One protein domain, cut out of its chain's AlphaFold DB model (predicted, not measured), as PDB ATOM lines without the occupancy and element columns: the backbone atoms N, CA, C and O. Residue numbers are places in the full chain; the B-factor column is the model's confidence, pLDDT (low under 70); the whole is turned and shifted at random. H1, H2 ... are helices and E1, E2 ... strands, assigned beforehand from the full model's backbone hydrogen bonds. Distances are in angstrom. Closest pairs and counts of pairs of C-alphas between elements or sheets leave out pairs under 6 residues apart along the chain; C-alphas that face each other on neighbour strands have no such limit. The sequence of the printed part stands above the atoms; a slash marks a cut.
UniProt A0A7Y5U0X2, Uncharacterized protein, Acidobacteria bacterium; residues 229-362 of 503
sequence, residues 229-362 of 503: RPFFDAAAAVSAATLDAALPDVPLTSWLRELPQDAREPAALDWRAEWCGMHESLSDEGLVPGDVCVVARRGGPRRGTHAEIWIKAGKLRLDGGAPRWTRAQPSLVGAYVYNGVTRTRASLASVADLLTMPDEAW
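This is residues 229 to 362 of the 503 residues of an uncharacterized protein of Acidobacteria bacterium (UniProt A0A7Y5U0X2). One long, strongly twisted sheet of five antiparallel strands forms a wall, with H1, H3 and H5 over one of its faces and the short H4 on the other. The hairpin of E3 and E4 reaches out to make one end of the longest axis, at Gly 320, while H5 sits toward the other end. The printed part has 134 residues, with five named helices and five named strands in the order H1 H2 H3 E1 H4 E2 E3 E4 E5 H5; the sheet's order is E1 E2 E3 E4 E5. The class is mixed, helices and strands; the whole is compact, with a radius of gyration of the C-alphas of 15.4 A, yet elongated in outline, spanning 52 by 33 by 27 A.

Find C-alpha 229 at (-21.452, 49.490, -0.019); from there H1 runs 12.2 A to residue 237. Next come H2, residues 240 to 243, and H3, residues 252 to 258, 10.0 A long. E1, residues 270 to 275, covers 16.4 A and is followed at once by H4, residues 276 to 279. E2, residues 292 to 299, covers 22.6 A. E3, residues 306 to 319, covers 38.2 A, and E4, residues 322 to 338, covers 37.4 A. E5 holds residues 343 to 346; H5, residues 351 to 356, ends with C-alpha 356 at (-26.566, 18.319, 7.400).

Look first at the meander E2 E3 E4 E5, each strand the antiparallel neighbour of the one before. N 296 and O 309 are 2.9 A apart across the hairpin of E2 and E3, N 308 and O 336 2.8 A across that of E3 and E4, and N 344 and O 337 2.8 A across that of E4 and E5. E1, an edge strand, is antiparallel to E2, with N 272 and O 295 at 3.0 A. E4 bends by 81 degrees at residue 329. H1 is on the sheet; its C-alpha 231 and that of Ala 313 in E3, their closest, are 5.6 A apart. H1 and H3 touch at a steep tilt of 56 degrees, the same way; the C-alphas of Ala 236 and Thr 253, their closest, are 5.2 A apart. H5, on the same face as H1, lies over E4 at a height over the sheet of 9.0 A. H4 is on the opposite face at 7.2 A. H2 only grazes the sheet. In H1, H3 and H5 every O i to N i+4 pair is within hydrogen-bond range; H2 and H4 are too short for such a pair.

The C-alphas of Gly 320 and Pro 358, the two farthest apart, are 52.8 A apart. The printed part has no cut. The links from H3 to E1 and from H4 to E2 are long. Look for pLDDT under 70 at residues 265 to 268, 279 to 289, 318 to 323 and 341 to 342; the mean of the printed part is 83.6.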
ATOM      1  N   ARG A 229     -22.274  50.675  -0.308       90.06
ATOM      2  CA  ARG A 229     -21.452  49.490  -0.019       90.06
ATOM      3  C   ARG A 229     -21.233  49.225   1.483       90.06
ATOM      4  O   ARG A 229     -21.346  48.064   1.881       90.06
ATOM      5  N   PRO A 230     -21.036  50.245   2.346       91.69
ATOM      6  CA  PRO A 230     -20.830  50.022   3.774       91.69
ATOM      7  C   PRO A 230     -22.006  49.371   4.522       91.69
ATOM      8  O   PRO A 230     -21.801  48.920   5.645       91.69
ATOM      9  N   PHE A 231     -23.219  49.323   3.957       92.94
ATOM     10  CA  PHE A 231     -24.335  48.557   4.537       92.94
ATOM     11  C   PHE A 231     -24.076  47.048   4.436       92.94
ATOM     12  O   PHE A 231     -24.287  46.314   5.398       92.94
ATOM     13  N   PHE A 232     -23.559  46.604   3.288       92.19
ATOM     14  CA  PHE A 232     -23.201  45.209   3.038       92.19
ATOM     15  C   PHE A 232     -21.943  44.822   3.792       92.19
ATOM     16  O   PHE A 232     -21.927  43.780   4.433       92.19
ATOM     17  N   ASP A 233     -20.915  45.673   3.767       92.69
ATOM     18  CA  ASP A 233     -19.661  45.380   4.463       92.69
ATOM     19  C   ASP A 233     -19.885  45.248   5.979       92.69
ATOM     20  O   ASP A 233     -19.333  44.343   6.597       92.69
ATOM     21  N   ALA A 234     -20.744  46.086   6.576       93.25
ATOM     22  CA  ALA A 234     -21.087  45.979   7.995       93.25
ATOM     23  C   ALA A 234     -21.834  44.674   8.320       93.25
ATOM     24  O   ALA A 234     -21.484  44.000   9.286       93.25
ATOM     25  N   ALA A 235     -22.829  44.293   7.512       94.50
ATOM     26  CA  ALA A 235     -23.554  43.034   7.689       94.50
ATOM     27  C   ALA A 235     -22.665  41.801   7.442       94.50
ATOM     28  O   ALA A 235     -22.821  40.780   8.100       94.50
ATOM     29  N   ALA A 236     -21.708  41.897   6.520       93.75
ATOM     30  CA  ALA A 236     -20.758  40.837   6.206       93.75
ATOM     31  C   ALA A 236     -19.686  40.654   7.295       93.75
ATOM     32  O   ALA A 236     -19.228  39.527   7.516       93.75
ATOM     33  N   ALA A 237     -19.274  41.748   7.941       96.12
ATOM     34  CA  ALA A 237     -18.184  41.782   8.913       96.12
ATOM     35  C   ALA A 237     -18.633  41.677  10.379       96.12
ATOM     36  O   ALA A 237     -17.778  41.474  11.238       96.12
ATOM     37  N   VAL A 238     -19.930  41.824  10.681       97.19
ATOM     38  CA  VAL A 238     -20.444  41.637  12.049       97.19
ATOM     39  C   VAL A 238     -20.055  40.256  12.578       97.19
ATOM     40  O   VAL A 238     -20.060  39.280  11.828       97.19
ATOM     41  N   SER A 239     -19.708  40.175  13.862       97.81
ATOM     42  CA  SER A 239     -19.428  38.897  14.514       97.81
ATOM     43  C   SER A 239     -20.685  38.025  14.560       97.81
ATOM     44  O   SER A 239     -21.769  38.512  14.896       97.81
ATOM     45  N   ALA A 240     -20.548  36.735  14.249       97.44
ATOM     46  CA  ALA A 240     -21.638  35.773  14.378       97.44
ATOM     47  C   ALA A 240     -22.142  35.697  15.832       97.44
ATOM     48  O   ALA A 240     -23.353  35.721  16.041       97.44
ATOM     49  N   ALA A 241     -21.237  35.763  16.817       97.62
ATOM     50  CA  ALA A 241     -21.563  35.817  18.245       97.62
ATOM     51  C   ALA A 241     -22.405  37.047  18.646       97.62
ATOM     52  O   ALA A 241     -23.177  36.999  19.600       97.62
ATOM     53  N   THR A 242     -22.273  38.171  17.926       97.12
ATOM     54  CA  THR A 242     -23.124  39.358  18.143       97.12
ATOM     55  C   THR A 242     -24.556  39.134  17.659       97.12
ATOM     56  O   THR A 242     -25.488  39.704  18.223       97.12
ATOM     57  N   LEU A 243     -24.741  38.338  16.603       96.69
ATOM     58  CA  LEU A 243     -26.061  38.032  16.052       96.69
ATOM     59  C   LEU A 243     -26.750  36.883  16.797       96.69
ATOM     60  O   LEU A 243     -27.970  36.900  16.932       96.69
ATOM     61  N   ASP A 244     -25.972  35.914  17.275       97.38
ATOM     62  CA  ASP A 244     -26.417  34.782  18.083       97.38
ATOM     63  C   ASP A 244     -25.275  34.353  19.015       97.38
ATOM     64  O   ASP A 244     -24.220  33.915  18.559       97.38
ATOM     65  N   ALA A 245     -25.478  34.475  20.329       96.88
ATOM     66  CA  ALA A 245     -24.432  34.257  21.331       96.88
ATOM     67  C   ALA A 245     -23.916  32.807  21.404       96.88
ATOM     68  O   ALA A 245     -22.877  32.569  22.018       96.88
ATOM     69  N   ALA A 246     -24.619  31.839  20.803       97.25
ATOM     70  CA  ALA A 246     -24.166  30.451  20.724       97.25
ATOM     71  C   ALA A 246     -23.126  30.213  19.609       97.25
ATOM     72  O   ALA A 246     -22.563  29.122  19.516       97.25
ATOM     73  N   LEU A 247     -22.866  31.211  18.760       97.50
ATOM     74  CA  LEU A 247     -21.922  31.125  17.647       97.50
ATOM     75  C   LEU A 247     -20.522  31.645  18.008       97.50
ATOM     76  O   LEU A 247     -20.368  32.431  18.943       97.50
ATOM     77  N   PRO A 248     -19.480  31.235  17.258       97.19
ATOM     78  CA  PRO A 248     -18.123  31.723  17.472       97.19
ATOM     79  C   PRO A 248     -17.983  33.221  17.174       97.19
ATOM     80  O   PRO A 248     -18.666  33.778  16.311       97.19
ATOM     81  N   ASP A 249     -17.028  33.862  17.848       97.81
ATOM     82  CA  ASP A 249     -16.673  35.266  17.619       97.81
ATOM     83  C   ASP A 249     -15.796  35.425  16.364       97.81
ATOM     84  O   ASP A 249     -14.596  35.690  16.420       97.81
ATOM     85  N   VAL A 250     -16.403  35.186  15.204       97.75
ATOM     86  CA  VAL A 250     -15.793  35.342  13.877       97.75
ATOM     87  C   VAL A 250     -16.719  36.164  12.979       97.75
ATOM     88  O   VAL A 250     -17.932  36.169  13.202       97.75
ATOM     89  N   PRO A 251     -16.201  36.838  11.933       97.56
ATOM     90  CA  PRO A 251     -17.053  37.537  10.976       97.56
ATOM     91  C   PRO A 251     -18.109  36.600  10.383       97.56
ATOM     92  O   PRO A 251     -17.783  35.486   9.965       97.56
ATOM     93  N   LEU A 252     -19.354  37.065  10.269       96.25
ATOM     94  CA  LEU A 252     -20.472  36.266   9.767       96.25
ATOM     95  C   LEU A 252     -20.170  35.660   8.393       96.25
ATOM     96  O   LEU A 252     -20.496  34.508   8.132       96.25
ATOM     97  N   THR A 253     -19.504  36.412   7.514       95.44
ATOM     98  CA  THR A 253     -19.089  35.902   6.198       95.44
ATOM     99  C   THR A 253     -18.152  34.699   6.298       95.44
ATOM    100  O   THR A 253     -18.232  33.805   5.458       95.44
ATOM    101  N   SER A 254     -17.254  34.674   7.287       95.62
ATOM    102  CA  SER A 254     -16.357  33.539   7.517       95.62
ATOM    103  C   SER A 254     -17.156  32.323   7.975       95.62
ATOM    104  O   SER A 254     -17.069  31.279   7.337       95.62
ATOM    105  N   TRP A 255     -18.033  32.498   8.968       95.75
ATOM    106  CA  TRP A 255     -18.917  31.431   9.444       95.75
ATOM    107  C   TRP A 255     -19.827  30.872   8.331       95.75
ATOM    108  O   TRP A 255     -19.901  29.665   8.125       95.75
ATOM    109  N   LEU A 256     -20.446  31.734   7.512       94.88
ATOM    110  CA  LEU A 256     -21.291  31.319   6.379       94.88
ATOM    111  C   LEU A 256     -20.537  30.509   5.314       94.88
ATOM    112  O   LEU A 256     -21.134  29.694   4.604       94.88
ATOM    113  N   ARG A 257     -19.232  30.754   5.144       92.31
ATOM    114  CA  ARG A 257     -18.401  29.996   4.197       92.31
ATOM    115  C   ARG A 257     -18.102  28.589   4.699       92.31
ATOM    116  O   ARG A 257     -17.954  27.704   3.860       92.31
ATOM    117  N   GLU A 258     -18.051  28.401   6.014       91.81
ATOM    118  CA  GLU A 258     -17.822  27.110   6.671       91.81
ATOM    119  C   GLU A 258     -19.068  26.214   6.683       91.81
ATOM    120  O   GLU A 258     -18.946  25.010   6.908       91.81
ATOM    121  N   LEU A 259     -20.254  26.764   6.391       91.38
ATOM    122  CA  LEU A 259     -21.475  25.967   6.285       91.38
ATOM    123  C   LEU A 259     -21.349  24.855   5.220       91.38
ATOM    124  O   LEU A 259     -20.757  25.088   4.155       91.38
ATOM    125  N   PRO A 260     -21.956  23.675   5.467       87.62
ATOM    126  CA  PRO A 260     -21.979  22.568   4.515       87.62
ATOM    127  C   PRO A 260     -22.513  23.001   3.145       87.62
ATOM    128  O   PRO A 260     -23.528  23.692   3.056       87.62
ATOM    129  N   GLN A 261     -21.850  22.569   2.072       83.81
ATOM    130  CA  GLN A 261     -22.203  22.931   0.698       83.81
ATOM    131  C   GLN A 261     -22.031  21.764  -0.269       83.81
ATOM    132  O   GLN A 261     -21.198  20.884  -0.044       83.81
ATOM    133  N   ASP A 262     -22.782  21.791  -1.368       79.94
ATOM    134  CA  ASP A 262     -22.563  20.880  -2.482       79.94
ATOM    135  C   ASP A 262     -21.246  21.266  -3.168       79.94
ATOM    136  O   ASP A 262     -21.098  22.369  -3.690       79.94
ATOM    137  N   ALA A 263     -20.274  20.350  -3.175       71.31
ATOM    138  CA  ALA A 263     -18.975  20.560  -3.810       71.31
ATOM    139  C   ALA A 263     -19.070  20.787  -5.333       71.31
ATOM    140  O   ALA A 263     -18.100  21.229  -5.949       71.31
ATOM    141  N   ARG A 264     -20.212  20.455  -5.949       71.44
ATOM    142  CA  ARG A 264     -20.472  20.609  -7.386       71.44
ATOM    143  C   ARG A 264     -21.142  21.931  -7.735       71.44
ATOM    144  O   ARG A 264     -21.114  22.313  -8.905       71.44
ATOM    145  N   GLU A 265     -21.737  22.622  -6.764       66.00
ATOM    146  CA  GLU A 265     -22.318  23.939  -6.997       66.00
ATOM    147  C   GLU A 265     -21.267  25.023  -6.724       66.00
ATOM    148  O   GLU A 265     -20.623  25.022  -5.671       66.00
ATOM    149  N   PRO A 266     -21.043  25.968  -7.658       57.91
ATOM    150  CA  PRO A 266     -20.143  27.079  -7.397       57.91
ATOM    151  C   PRO A 266     -20.642  27.825  -6.159       57.91
ATOM    152  O   PRO A 266     -21.811  28.201  -6.097       57.91
ATOM    153  N   ALA A 267     -19.750  28.014  -5.182       57.91
ATOM    154  CA  ALA A 267     -20.034  28.619  -3.885       57.91
ATOM    155  C   ALA A 267     -20.629  30.028  -4.035       57.91
ATOM    156  O   ALA A 267     -19.926  31.036  -3.982       57.91
ATOM    157  N   ALA A 268     -21.939  30.118  -4.231       69.88
ATOM    158  CA  ALA A 268     -22.626  31.382  -4.381       69.88
ATOM    159  C   ALA A 268     -23.166  31.791  -3.013       69.88
ATOM    160  O   ALA A 268     -24.371  31.768  -2.773       69.88
ATOM    161  N   LEU A 269     -22.253  32.142  -2.096       88.62
ATOM    162  CA  LEU A 269     -22.639  33.062  -1.034       88.62
ATOM    163  C   LEU A 269     -23.037  34.368  -1.725       88.62
ATOM    164  O   LEU A 269     -22.188  35.099  -2.240       88.62
ATOM    165  N   ASP A 270     -24.337  34.611  -1.779       89.12
ATOM    166  CA  ASP A 270     -24.932  35.773  -2.408       89.12
ATOM    167  C   ASP A 270     -25.395  36.762  -1.347       89.12
ATOM    168  O   ASP A 270     -25.900  36.379  -0.292       89.12
ATOM    169  N   TRP A 271     -25.231  38.044  -1.644       90.75
ATOM    170  CA  TRP A 271     -25.650  39.129  -0.772       90.75
ATOM    171  C   TRP A 271     -26.593  40.036  -1.548       90.75
ATOM    172  O   TRP A 271     -26.227  40.585  -2.590       90.75
ATOM    173  N   ARG A 272     -27.801  40.224  -1.021       91.19
ATOM    174  CA  ARG A 272     -28.815  41.132  -1.573       91.19
ATOM    175  C   ARG A 272     -29.382  42.018  -0.474       91.19
ATOM    176  O   ARG A 272     -29.258  41.681   0.697       91.19
ATOM    177  N   ALA A 273     -29.969  43.155  -0.830       90.19
ATOM    178  CA  ALA A 273     -30.791  43.903   0.115       90.19
ATOM    179  C   ALA A 273     -32.263  43.650  -0.160       90.19
ATOM    180  O   ALA A 273     -32.667  43.537  -1.313       90.19
ATOM    181  N   GLU A 274     -33.034  43.624   0.914       87.81
ATOM    182  CA  GLU A 274     -34.476  43.455   0.927       87.81
ATOM    183  C   GLU A 274     -35.083  44.386   1.983       87.81
ATOM    184  O   GLU A 274     -34.390  44.889   2.876       87.81
ATOM    185  N   TRP A 275     -36.385  44.632   1.896       84.44
ATOM    186  CA  TRP A 275     -37.119  45.294   2.972       84.44
ATOM    187  C   TRP A 275     -37.207  44.361   4.166       84.44
ATOM    188  O   TRP A 275     -37.560  43.198   3.989       84.44
ATOM    189  N   CYS A 276     -36.901  44.848   5.373       83.75
ATOM    190  CA  CYS A 276     -36.823  43.952   6.521       83.75
ATOM    191  C   CYS A 276     -38.112  43.152   6.727       83.75
ATOM    192  O   CYS A 276     -37.992  41.946   6.851       83.75
ATOM    193  N   GLY A 277     -39.302  43.766   6.647       73.88
ATOM    194  CA  GLY A 277     -40.600  43.092   6.851       73.88
ATOM    195  C   GLY A 277     -40.919  41.942   5.884       73.88
ATOM    196  O   GLY A 277     -41.664  41.034   6.241       73.88
ATOM    197  N   MET A 278     -40.271  41.886   4.713       72.81
ATOM    198  CA  MET A 278     -40.505  40.808   3.738       72.81
ATOM    199  C   MET A 278     -40.082  39.420   4.239       72.81
ATOM    200  O   MET A 278     -40.413  38.418   3.610       72.81
ATOM    201  N   HIS A 279     -39.351  39.330   5.354       68.00
ATOM    202  CA  HIS A 279     -38.939  38.043   5.903       68.00
ATOM    203  C   HIS A 279     -40.097  37.222   6.495       68.00
ATOM    204  O   HIS A 279     -40.022  35.990   6.432       68.00
ATOM    205  N   GLU A 280     -41.140  37.872   7.031       64.81
ATOM    206  CA  GLU A 280     -42.313  37.223   7.660       64.81
ATOM    207  C   GLU A 280     -43.558  37.282   6.779       64.81
ATOM    208  O   GLU A 280     -44.403  36.395   6.865       64.81
ATOM    209  N   SER A 281     -43.673  38.289   5.912       55.31
ATOM    210  CA  SER A 281     -44.778  38.395   4.965       55.31
ATOM    211  C   SER A 281     -44.417  39.315   3.796       55.31
ATOM    212  O   SER A 281     -44.087  40.481   4.001       55.31
ATOM    213  N   LEU A 282     -44.547  38.854   2.547       47.16
ATOM    214  CA  LEU A 282     -44.584  39.749   1.380       47.16
ATOM    215  C   LEU A 282     -45.912  40.519   1.325       47.16
ATOM    216  O   LEU A 282     -46.043  41.396   0.479       47.16
ATOM    217  N   SER A 283     -46.880  40.303   2.239       41.78
ATOM    218  CA  SER A 283     -47.983  41.272   2.412       41.78
ATOM    219  C   SER A 283     -47.466  42.671   2.765       41.78
ATOM    220  O   SER A 283     -48.140  43.655   2.477       41.78
ATOM    221  N   ASP A 284     -46.235  42.762   3.272       40.59
ATOM    222  CA  ASP A 284     -45.548  44.013   3.579       40.59
ATOM    223  C   ASP A 284     -44.628  44.492   2.435       40.59
ATOM    224  O   ASP A 284     -43.741  45.315   2.671       40.59
ATOM    225  N   GLU A 285     -44.791  43.996   1.194       41.97
ATOM    226  CA  GLU A 285     -44.039  44.455   0.004       41.97
ATOM    227  C   GLU A 285     -44.083  45.981  -0.176       41.97
ATOM    228  O   GLU A 285     -44.912  46.515  -0.900       41.97
ATOM    229  N   GLY A 286     -43.123  46.698   0.406       44.97
ATOM    230  CA  GLY A 286     -42.691  48.015  -0.068       44.97
ATOM    231  C   GLY A 286     -43.676  49.177   0.097       44.97
ATOM    232  O   GLY A 286     -43.546  50.164  -0.624       44.97
ATOM    233  N   LEU A 287     -44.640  49.107   1.018       47.56
ATOM    234  CA  LEU A 287     -45.790  50.034   1.011       47.56
ATOM    235  C   LEU A 287     -45.588  51.344   1.783       47.56
ATOM    236  O   LEU A 287     -46.405  52.259   1.707       47.56
ATOM    237  N   VAL A 288     -44.449  51.468   2.453       52.59
ATOM    238  CA  VAL A 288     -43.836  52.698   2.967       52.59
ATOM    239  C   VAL A 288     -42.332  52.415   2.919       52.59
ATOM    240  O   VAL A 288     -41.962  51.253   3.122       52.59
ATOM    241  N   PRO A 289     -41.428  53.377   2.642       56.75
ATOM    242  CA  PRO A 289     -40.014  53.096   2.842       56.75
ATOM    243  C   PRO A 289     -39.845  52.511   4.257       56.75
ATOM    244  O   PRO A 289     -40.353  53.041   5.245       56.75
ATOM    245  N   GLY A 290     -39.247  51.329   4.317       74.19
ATOM    246  CA  GLY A 290     -39.029  50.588   5.547       74.19
ATOM    247  C   GLY A 290     -37.554  50.551   5.905       74.19
ATOM    248  O   GLY A 290     -36.687  51.088   5.201       74.19
ATOM    249  N   ASP A 291     -37.260  49.871   7.002       86.06
ATOM    250  CA  ASP A 291     -35.891  49.491   7.315       86.06
ATOM    251  C   ASP A 291     -35.362  48.507   6.263       86.06
ATOM    252  O   ASP A 291     -36.105  47.694   5.701       86.06
ATOM    253  N   VAL A 292     -34.063  48.594   5.989       89.38
ATOM    254  CA  VAL A 292     -33.404  47.764   4.977       89.38
ATOM    255  C   VAL A 292     -32.613  46.665   5.654       89.38
ATOM    256  O   VAL A 292     -31.785  46.913   6.540       89.38
ATOM    257  N   CYS A 293     -32.841  45.453   5.174       92.00
ATOM    258  CA  CYS A 293     -32.118  44.266   5.560       92.00
ATOM    259  C   CYS A 293     -31.147  43.870   4.454       92.00
ATOM    260  O   CYS A 293     -31.452  43.950   3.267       92.00
ATOM    261  N   VAL A 294     -29.962  43.436   4.854       94.62
ATOM    262  CA  VAL A 294     -29.030  42.717   3.998       94.62
ATOM    263  C   VAL A 294     -29.265  41.232   4.244       94.62
ATOM    264  O   VAL A 294     -29.259  40.774   5.385       94.62
ATOM    265  N   VAL A 295     -29.509  40.496   3.168       93.69
ATOM    266  CA  VAL A 295     -29.807  39.069   3.179       93.69
ATOM    267  C   VAL A 295     -28.622  38.325   2.595       93.69
ATOM    268  O   VAL A 295     -28.257  38.535   1.435       93.69
ATOM    269  N   ALA A 296     -28.031  37.455   3.407       95.19
ATOM    270  CA  ALA A 296     -27.020  36.512   2.966       95.19
ATOM    271  C   ALA A 296     -27.705  35.204   2.571       95.19
ATOM    272  O   ALA A 296     -28.371  34.589   3.401       95.19
ATOM    273  N   ARG A 297     -27.539  34.767   1.323       92.44
ATOM    274  CA  ARG A 297     -28.012  33.464   0.850       92.44
ATOM    275  C   ARG A 297     -26.827  32.548   0.610       92.44
ATOM    276  O   ARG A 297     -25.904  32.907  -0.115       92.44
ATOM    277  N   ARG A 298     -26.870  31.350   1.182       91.44
ATOM    278  CA  ARG A 298     -25.801  30.358   1.085       91.44
ATOM    279  C   ARG A 298     -26.360  29.022   0.612       91.44
ATOM    280  O   ARG A 298     -27.179  28.442   1.310       91.44
ATOM    281  N   GLY A 299     -25.918  28.537  -0.549       88.00
ATOM    282  CA  GLY A 299     -26.274  27.193  -1.029       88.00
ATOM    283  C   GLY A 299     -25.826  26.104  -0.049       88.00
ATOM    284  O   GLY A 299     -24.732  26.218   0.511       88.00
ATOM    285  N   GLY A 300     -26.689  25.112   0.164       87.31
ATOM    286  CA  GLY A 300     -26.501  23.994   1.088       87.31
ATOM    287  C   GLY A 300     -25.863  22.757   0.440       87.31
ATOM    288  O   GLY A 300     -25.427  22.811  -0.712       87.31
ATOM    289  N   PRO A 301     -25.776  21.628   1.170       86.81
ATOM    290  CA  PRO A 301     -25.103  20.405   0.720       86.81
ATOM    291  C   PRO A 301     -25.878  19.594  -0.322       86.81
ATOM    292  O   PRO A 301     -25.325  18.673  -0.920       86.81
ATOM    293  N   ARG A 302     -27.158  19.911  -0.532       84.69
ATOM    294  CA  ARG A 302     -28.043  19.222  -1.472       84.69
ATOM    295  C   ARG A 302     -28.584  20.223  -2.489       84.69
ATOM    296  O   ARG A 302     -28.895  21.362  -2.137       84.69
ATOM    297  N   ARG A 303     -28.723  19.799  -3.745       82.19
ATOM    298  CA  ARG A 303     -29.234  20.651  -4.827       82.19
ATOM    299  C   ARG A 303     -30.592  21.250  -4.458       82.19
ATOM    300  O   ARG A 303     -31.498  20.526  -4.059       82.19
ATOM    301  N   GLY A 304     -30.731  22.563  -4.626       79.00
ATOM    302  CA  GLY A 304     -31.961  23.291  -4.298       79.00
ATOM    303  C   GLY A 304     -32.118  23.650  -2.818       79.00
ATOM    304  O   GLY A 304     -33.062  24.361  -2.488       79.00
ATOM    305  N   THR A 305     -31.191  23.227  -1.949       83.94
ATOM    306  CA  THR A 305     -31.174  23.636  -0.539       83.94
ATOM    307  C   THR A 305     -30.332  24.891  -0.333       83.94
ATOM    308  O   THR A 305     -29.288  25.062  -0.966       83.94
ATOM    309  N   HIS A 306     -30.758  25.793   0.552       88.56
ATOM    310  CA  HIS A 306     -29.975  26.979   0.914       88.56
ATOM    311  C   HIS A 306     -30.365  27.541   2.280       88.56
ATOM    312  O   HIS A 306     -31.494  27.383   2.724       88.56
ATOM    313  N   ALA A 307     -29.446  28.252   2.924       91.56
ATOM    314  CA  ALA A 307     -29.731  29.098   4.075       91.56
ATOM    315  C   ALA A 307     -29.944  30.559   3.644       91.56
ATOM    316  O   ALA A 307     -29.305  31.031   2.698       91.56
ATOM    317  N   GLU A 308     -30.812  31.282   4.351       92.62
ATOM    318  CA  GLU A 308     -31.009  32.729   4.227       92.62
ATOM    319  C   GLU A 308     -30.917  33.405   5.594       92.62
ATOM    320  O   GLU A 308     -31.720  33.130   6.485       92.62
ATOM    321  N   ILE A 309     -29.968  34.326   5.752       95.69
ATOM    322  CA  ILE A 309     -29.779  35.092   6.986       95.69
ATOM    323  C   ILE A 309     -30.144  36.548   6.729       95.69
ATOM    324  O   ILE A 309     -29.532  37.206   5.889       95.69
ATOM    325  N   TRP A 310     -31.140  37.046   7.455       94.94
ATOM    326  CA  TRP A 310     -31.679  38.395   7.335       94.94
ATOM    327  C   TRP A 310     -31.104  39.283   8.432       94.94
ATOM    328  O   TRP A 310     -31.315  39.035   9.621       94.94
ATOM    329  N   ILE A 311     -30.380  40.327   8.035       96.25
ATOM    330  CA  ILE A 311     -29.641  41.205   8.945       96.25
ATOM    331  C   ILE A 311     -30.101  42.632   8.714       96.25
ATOM    332  O   ILE A 311     -29.930  43.181   7.625       96.25
ATOM    333  N   LYS A 312     -30.638  43.280   9.741       94.56
ATOM    334  CA  LYS A 312     -30.997  44.695   9.664       94.56
ATOM    335  C   LYS A 312     -29.738  45.537   9.509       94.56
ATOM    336  O   LYS A 312     -28.913  45.575  10.413       94.56
ATOM    337  N   ALA A 313     -29.604  46.233   8.384       92.75
ATOM    338  CA  ALA A 313     -28.417  47.027   8.056       92.75
ATOM    339  C   ALA A 313     -28.707  48.532   7.983       92.75
ATOM    340  O   ALA A 313     -27.805  49.356   8.155       92.75
ATOM    341  N   GLY A 314     -29.962  48.914   7.740       90.50
ATOM    342  CA  GLY A 314     -30.375  50.303   7.598       90.50
ATOM    343  C   GLY A 314     -31.661  50.611   8.343       90.50
ATOM    344  O   GLY A 314     -32.597  49.815   8.318       90.50
ATOM    345  N   LYS A 315     -31.709  51.788   8.969       88.31
ATOM    346  CA  LYS A 315     -32.943  52.384   9.483       88.31
ATOM    347  C   LYS A 315     -33.401  53.504   8.573       88.31
ATOM    348  O   LYS A 315     -32.582  54.357   8.206       88.31
ATOM    349  N   LEU A 316     -34.687  53.526   8.249       79.12
ATOM    350  CA  LEU A 316     -35.263  54.690   7.600       79.12
ATOM    351  C   LEU A 316     -35.305  55.864   8.581       79.12
ATOM    352  O   LEU A 316     -35.766  55.731   9.713       79.12
ATOM    353  N   ARG A 317     -34.860  57.033   8.129       79.00
ATOM    354  CA  ARG A 317     -35.118  58.312   8.788       79.00
ATOM    355  C   ARG A 317     -35.945  59.206   7.888       79.00
ATOM    356  O   ARG A 317     -35.642  59.340   6.705       79.00
ATOM    357  N   LEU A 318     -36.968  59.818   8.471       68.62
ATOM    358  CA  LEU A 318     -37.816  60.819   7.836       68.62
ATOM    359  C   LEU A 318     -37.381  62.206   8.329       68.62
ATOM    360  O   LEU A 318     -38.046  62.810   9.162       68.62
ATOM    361  N   ASP A 319     -36.241  62.698   7.841       56.59
ATOM    362  CA  ASP A 319     -35.725  64.018   8.221       56.59
ATOM    363  C   ASP A 319     -36.170  65.064   7.182       56.59
ATOM    364  O   ASP A 319     -35.840  64.960   5.999       56.59
ATOM    365  N   GLY A 320     -36.939  66.075   7.601       52.88
ATOM    366  CA  GLY A 320     -37.288  67.227   6.751       52.88
ATOM    367  C   GLY A 320     -38.051  66.891   5.459       52.88
ATOM    368  O   GLY A 320     -37.948  67.630   4.484       52.88
ATOM    369  N   GLY A 321     -38.780  65.770   5.430       53.62
ATOM    370  CA  GLY A 321     -39.569  65.331   4.272       53.62
ATOM    371  C   GLY A 321     -38.801  64.516   3.222       53.62
ATOM    372  O   GLY A 321     -39.415  64.065   2.258       53.62
ATOM    373  N   ALA A 322     -37.497  64.273   3.406       56.69
ATOM    374  CA  ALA A 322     -36.710  63.404   2.533       56.69
ATOM    375  C   ALA A 322     -36.329  62.105   3.270       56.69
ATOM    376  O   ALA A 322     -35.408  62.122   4.091       56.69
ATOM    377  N   PRO A 323     -36.999  60.970   3.001       65.75
ATOM    378  CA  PRO A 323     -36.603  59.682   3.567       65.75
ATOM    379  C   PRO A 323     -35.165  59.326   3.170       65.75
ATOM    380  O   PRO A 323     -34.784  59.390   1.999       65.75
ATOM    381  N   ARG A 324     -34.351  58.942   4.155       74.00
ATOM    382  CA  ARG A 324     -32.968  58.492   3.956       74.00
ATOM    383  C   ARG A 324     -32.666  57.294   4.837       74.00
ATOM    384  O   ARG A 324     -33.013  57.289   6.016       74.00
ATOM    385  N   TRP A 325     -31.952  56.308   4.301       85.00
ATOM    386  CA  TRP A 325     -31.407  55.250   5.143       85.00
ATOM    387  C   TRP A 325     -30.138  55.703   5.829       85.00
ATOM    388  O   TRP A 325     -29.178  56.157   5.207       85.00
ATOM    389  N   THR A 326     -30.128  55.508   7.136       88.31
ATOM    390  CA  THR A 326     -28.920  55.594   7.942       88.31
ATOM    391  C   THR A 326     -28.501  54.193   8.334       88.31
ATOM    392  O   THR A 326     -29.345  53.332   8.586       88.31
ATOM    393  N   ARG A 327     -27.191  53.946   8.359       89.56
ATOM    394  CA  ARG A 327     -26.667  52.651   8.792       89.56
ATOM    395  C   ARG A 327     -27.108  52.374  10.224       89.56
ATOM    396  O   ARG A 327     -26.991  53.242  11.090       89.56
ATOM    397  N   ALA A 328     -27.601  51.168  10.450       89.38
ATOM    398  CA  ALA A 328     -27.882  50.640  11.772       89.38
ATOM    399  C   ALA A 328     -26.715  49.761  12.230       89.38
ATOM    400  O   ALA A 328     -25.941  49.275  11.403       89.38
ATOM    401  N   GLN A 329     -26.599  49.529  13.540       92.56
ATOM    402  CA  GLN A 329     -25.802  48.394  13.994       92.56
ATOM    403  C   GLN A 329     -26.463  47.101  13.483       92.56
ATOM    404  O   GLN A 329     -27.680  46.954  13.668       92.56
ATOM    405  N   PRO A 330     -25.706  46.205  12.820       95.31
ATOM    406  CA  PRO A 330     -26.241  44.945  12.329       95.31
ATOM    407  C   PRO A 330     -26.900  44.145  13.451       95.31
ATOM    408  O   PRO A 330     -26.320  43.969  14.519       95.31
ATOM    409  N   SER A 331     -28.121  43.681  13.211       95.81
ATOM    410  CA  SER A 331     -28.880  42.841  14.144       95.81
ATOM    411  C   SER A 331     -29.649  41.780  13.370       95.81
ATOM    412  O   SER A 331     -30.064  42.017  12.230       95.81
ATOM    413  N   LEU A 332     -29.799  40.599  13.970       95.12
ATOM    414  CA  LEU A 332     -30.491  39.481  13.344       95.12
ATOM    415  C   LEU A 332     -31.993  39.767  13.302       95.12
ATOM    416  O   LEU A 332     -32.597  40.127  14.308       95.12
ATOM    417  N   VAL A 333     -32.578  39.595  12.122       92.06
ATOM    418  CA  VAL A 333     -34.024  39.694  11.892       92.06
ATOM    419  C   VAL A 333     -34.629  38.300  11.759       92.06
ATOM    420  O   VAL A 333     -35.664  37.999  12.349       92.06
ATOM    421  N   GLY A 334     -33.933  37.401  11.065       90.69
ATOM    422  CA  GLY A 334     -34.307  35.994  11.003       90.69
ATOM    423  C   GLY A 334     -33.266  35.146  10.288       90.69
ATOM    424  O   GLY A 334     -32.479  35.650   9.487       90.69
ATOM    425  N   ALA A 335     -33.277  33.850  10.572       92.56
ATOM    426  CA  ALA A 335     -32.509  32.846   9.856       92.56
ATOM    427  C   ALA A 335     -33.470  31.779   9.330       92.56
ATOM    428  O   ALA A 335     -34.427  31.401  10.007       92.56
ATOM    429  N   TYR A 336     -33.230  31.332   8.102       88.44
ATOM    430  CA  TYR A 336     -34.092  30.383   7.418       88.44
ATOM    431  C   TYR A 336     -33.264  29.341   6.681       88.44
ATOM    432  O   TYR A 336     -32.185  29.647   6.174       88.44
ATOM    433  N   VAL A 337     -33.802  28.134   6.574       87.38
ATOM    434  CA  VAL A 337     -33.299  27.074   5.700       87.38
ATOM    435  C   VAL A 337     -34.386  26.690   4.704       87.38
ATOM    436  O   VAL A 337     -35.566  26.640   5.038       87.38
ATOM    437  N   TYR A 338     -33.991  26.460   3.461       83.75
ATOM    438  CA  TYR A 338     -34.859  26.061   2.365       83.75
ATOM    439  C   TYR A 338     -34.405  24.702   1.854       83.75
ATOM    440  O   TYR A 338     -33.209  24.514   1.634       83.75
ATOM    441  N   ASN A 339     -35.338  23.771   1.662       75.25
ATOM    442  CA  ASN A 339     -35.040  22.407   1.202       75.25
ATOM    443  C   ASN A 339     -35.400  22.150  -0.277       75.25
ATOM    444  O   ASN A 339     -35.391  21.009  -0.726       75.25
ATOM    445  N   GLY A 340     -35.753  23.186  -1.040       70.94
ATOM    446  CA  GLY A 340     -36.282  23.037  -2.401       70.94
ATOM    447  C   GLY A 340     -37.799  23.201  -2.489       70.94
ATOM    448  O   GLY A 340     -38.293  23.525  -3.567       70.94
ATOM    449  N   VAL A 341     -38.511  23.038  -1.368       68.31
ATOM    450  CA  VAL A 341     -39.982  23.073  -1.297       68.31
ATOM    451  C   VAL A 341     -40.483  24.032  -0.216       68.31
ATOM    452  O   VAL A 341     -41.422  24.786  -0.445       68.31
ATOM    453  N   THR A 342     -39.879  24.005   0.970       69.38
ATOM    454  CA  THR A 342     -40.333  24.761   2.141       69.38
ATOM    455  C   THR A 342     -39.215  25.606   2.726       69.38
ATOM    456  O   THR A 342     -38.072  25.156   2.824       69.38
ATOM    457  N   ARG A 343     -39.567  26.820   3.161       77.88
ATOM    458  CA  ARG A 343     -38.705  27.742   3.908       77.88
ATOM    459  C   ARG A 343     -39.022  27.631   5.400       77.88
ATOM    460  O   ARG A 343     -40.086  28.056   5.836       77.88
ATOM    461  N   THR A 344     -38.097  27.088   6.180       78.38
ATOM    462  CA  THR A 344     -38.238  26.886   7.629       78.38
ATOM    463  C   THR A 344     -37.456  27.954   8.388       78.38
ATOM    464  O   THR A 344     -36.283  28.185   8.091       78.38
ATOM    465  N   ARG A 345     -38.082  28.595   9.385       83.56
ATOM    466  CA  ARG A 345     -37.398  29.505  10.319       83.56
ATOM    467  C   ARG A 345     -36.550  28.696  11.302       83.56
ATOM    468  O   ARG A 345     -37.020  27.711  11.857       83.56
ATOM    469  N   ALA A 346     -35.322  29.135  11.538       87.44
ATOM    470  CA  ALA A 346     -34.378  28.489  12.440       87.44
ATOM    471  C   ALA A 346     -33.705  29.524  13.352       87.44
ATOM    472  O   ALA A 346     -33.675  30.719  13.043       87.44
ATOM    473  N   SER A 347     -33.128  29.065  14.466       91.38
ATOM    474  CA  SER A 347     -32.096  29.854  15.148       91.38
ATOM    475  C   SER A 347     -30.861  29.948  14.248       91.38
ATOM    476  O   SER A 347     -30.633  29.053  13.429       91.38
ATOM    477  N   LEU A 348     -30.057  31.008  14.371       95.44
ATOM    478  CA  LEU A 348     -28.860  31.138  13.536       95.44
ATOM    479  C   LEU A 348     -27.859  30.017  13.856       95.44
ATOM    480  O   LEU A 348     -27.302  29.421  12.935       95.44
ATOM    481  N   ALA A 349     -27.711  29.671  15.138       95.50
ATOM    482  CA  ALA A 349     -26.863  28.574  15.594       95.50
ATOM    483  C   ALA A 349     -27.234  27.201  15.007       95.50
ATOM    484  O   ALA A 349     -26.346  26.422  14.672       95.50
ATOM    485  N   SER A 350     -28.525  26.913  14.806       93.69
ATOM    486  CA  SER A 350     -28.982  25.607  14.301       93.69
ATOM    487  C   SER A 350     -28.876  25.438  12.780       93.69
ATOM    488  O   SER A 350     -29.148  24.355  12.271       93.69
ATOM    489  N   VAL A 351     -28.527  26.487  12.022       93.69
ATOM    490  CA  VAL A 351     -28.505  26.431  10.545       93.69
ATOM    491  C   VAL A 351     -27.541  25.360  10.027       93.69
ATOM    492  O   VAL A 351     -27.892  24.629   9.103       93.69
ATOM    493  N   ALA A 352     -26.342  25.259  10.610       91.69
ATOM    494  CA  ALA A 352     -25.339  24.285  10.182       91.69
ATOM    495  C   ALA A 352     -25.845  22.847  10.352       91.69
ATOM    496  O   ALA A 352     -25.791  22.062   9.405       91.69
ATOM    497  N   ASP A 353     -26.400  22.546  11.526       91.44
ATOM    498  CA  ASP A 353     -26.936  21.228  11.857       91.44
ATOM    499  C   ASP A 353     -28.083  20.853  10.918       91.44
ATOM    500  O   ASP A 353     -28.035  19.797  10.284       91.44
ATOM    501  N   LEU A 354     -29.055  21.754  10.733       90.19
ATOM    502  CA  LEU A 354     -30.189  21.528   9.834       90.19
ATOM    503  C   LEU A 354     -29.726  21.218   8.410       90.19
ATOM    504  O   LEU A 354     -30.169  20.236   7.826       90.19
ATOM    505  N   LEU A 355     -28.765  21.966   7.860       88.75
ATOM    506  CA  LEU A 355     -28.258  21.691   6.512       88.75
ATOM    507  C   LEU A 355     -27.676  20.273   6.362       88.75
ATOM    508  O   LEU A 355     -27.772  19.700   5.276       88.75
ATOM    509  N   THR A 356     -27.100  19.696   7.421       87.31
ATOM    510  CA  THR A 356     -26.566  18.319   7.400       87.31
ATOM    511  C   THR A 356     -27.608  17.237   7.660       87.31
ATOM    512  O   THR A 356     -27.411  16.090   7.253       87.31
ATOM    513  N   MET A 357     -28.709  17.580   8.325       87.94
ATOM    514  CA  MET A 357     -29.779  16.641   8.635       87.94
ATOM    515  C   MET A 357     -30.577  16.263   7.376       87.94
ATOM    516  O   MET A 357     -30.690  17.070   6.441       87.94
ATOM    517  N   PRO A 358     -31.150  15.044   7.339       83.81
ATOM    518  CA  PRO A 358     -32.137  14.683   6.324       83.81
ATOM    519  C   PRO A 358     -33.379  15.584   6.454       83.81
ATOM    520  O   PRO A 358     -33.702  16.020   7.560       83.81
ATOM    521  N   ASP A 359     -34.072  15.871   5.344       75.00
ATOM    522  CA  ASP A 359     -35.221  16.803   5.334       75.00
ATOM    523  C   ASP A 359     -36.335  16.371   6.285       75.00
ATOM    524  O   ASP A 359     -37.041  17.208   6.836       75.00
ATOM    525  N   GLU A 360     -36.485  15.065   6.498       76.12
ATOM    526  CA  GLU A 360     -37.478  14.481   7.396       76.12
ATOM    527  C   GLU A 360     -37.233  14.829   8.870       76.12
ATOM    528  O   GLU A 360     -38.152  14.718   9.679       76.12
ATOM    529  N   ALA A 361     -36.008  15.226   9.224       81.50
ATOM    530  CA  ALA A 361     -35.633  15.641  10.573       81.50
ATOM    531  C   ALA A 361     -35.661  17.165  10.760       81.50
ATOM    532  O   ALA A 361     -35.393  17.650  11.859       81.50
ATOM    533  N   TRP A 362     -35.940  17.932   9.702       81.19
ATOM    534  CA  TRP A 362     -36.068  19.377   9.826       81.19
ATOM    535  C   TRP A 362     -37.371  19.705  10.550       81.19
ATOM    536  O   TRP A 362     -38.373  19.024  10.325       81.19
TER     537      TRP A 362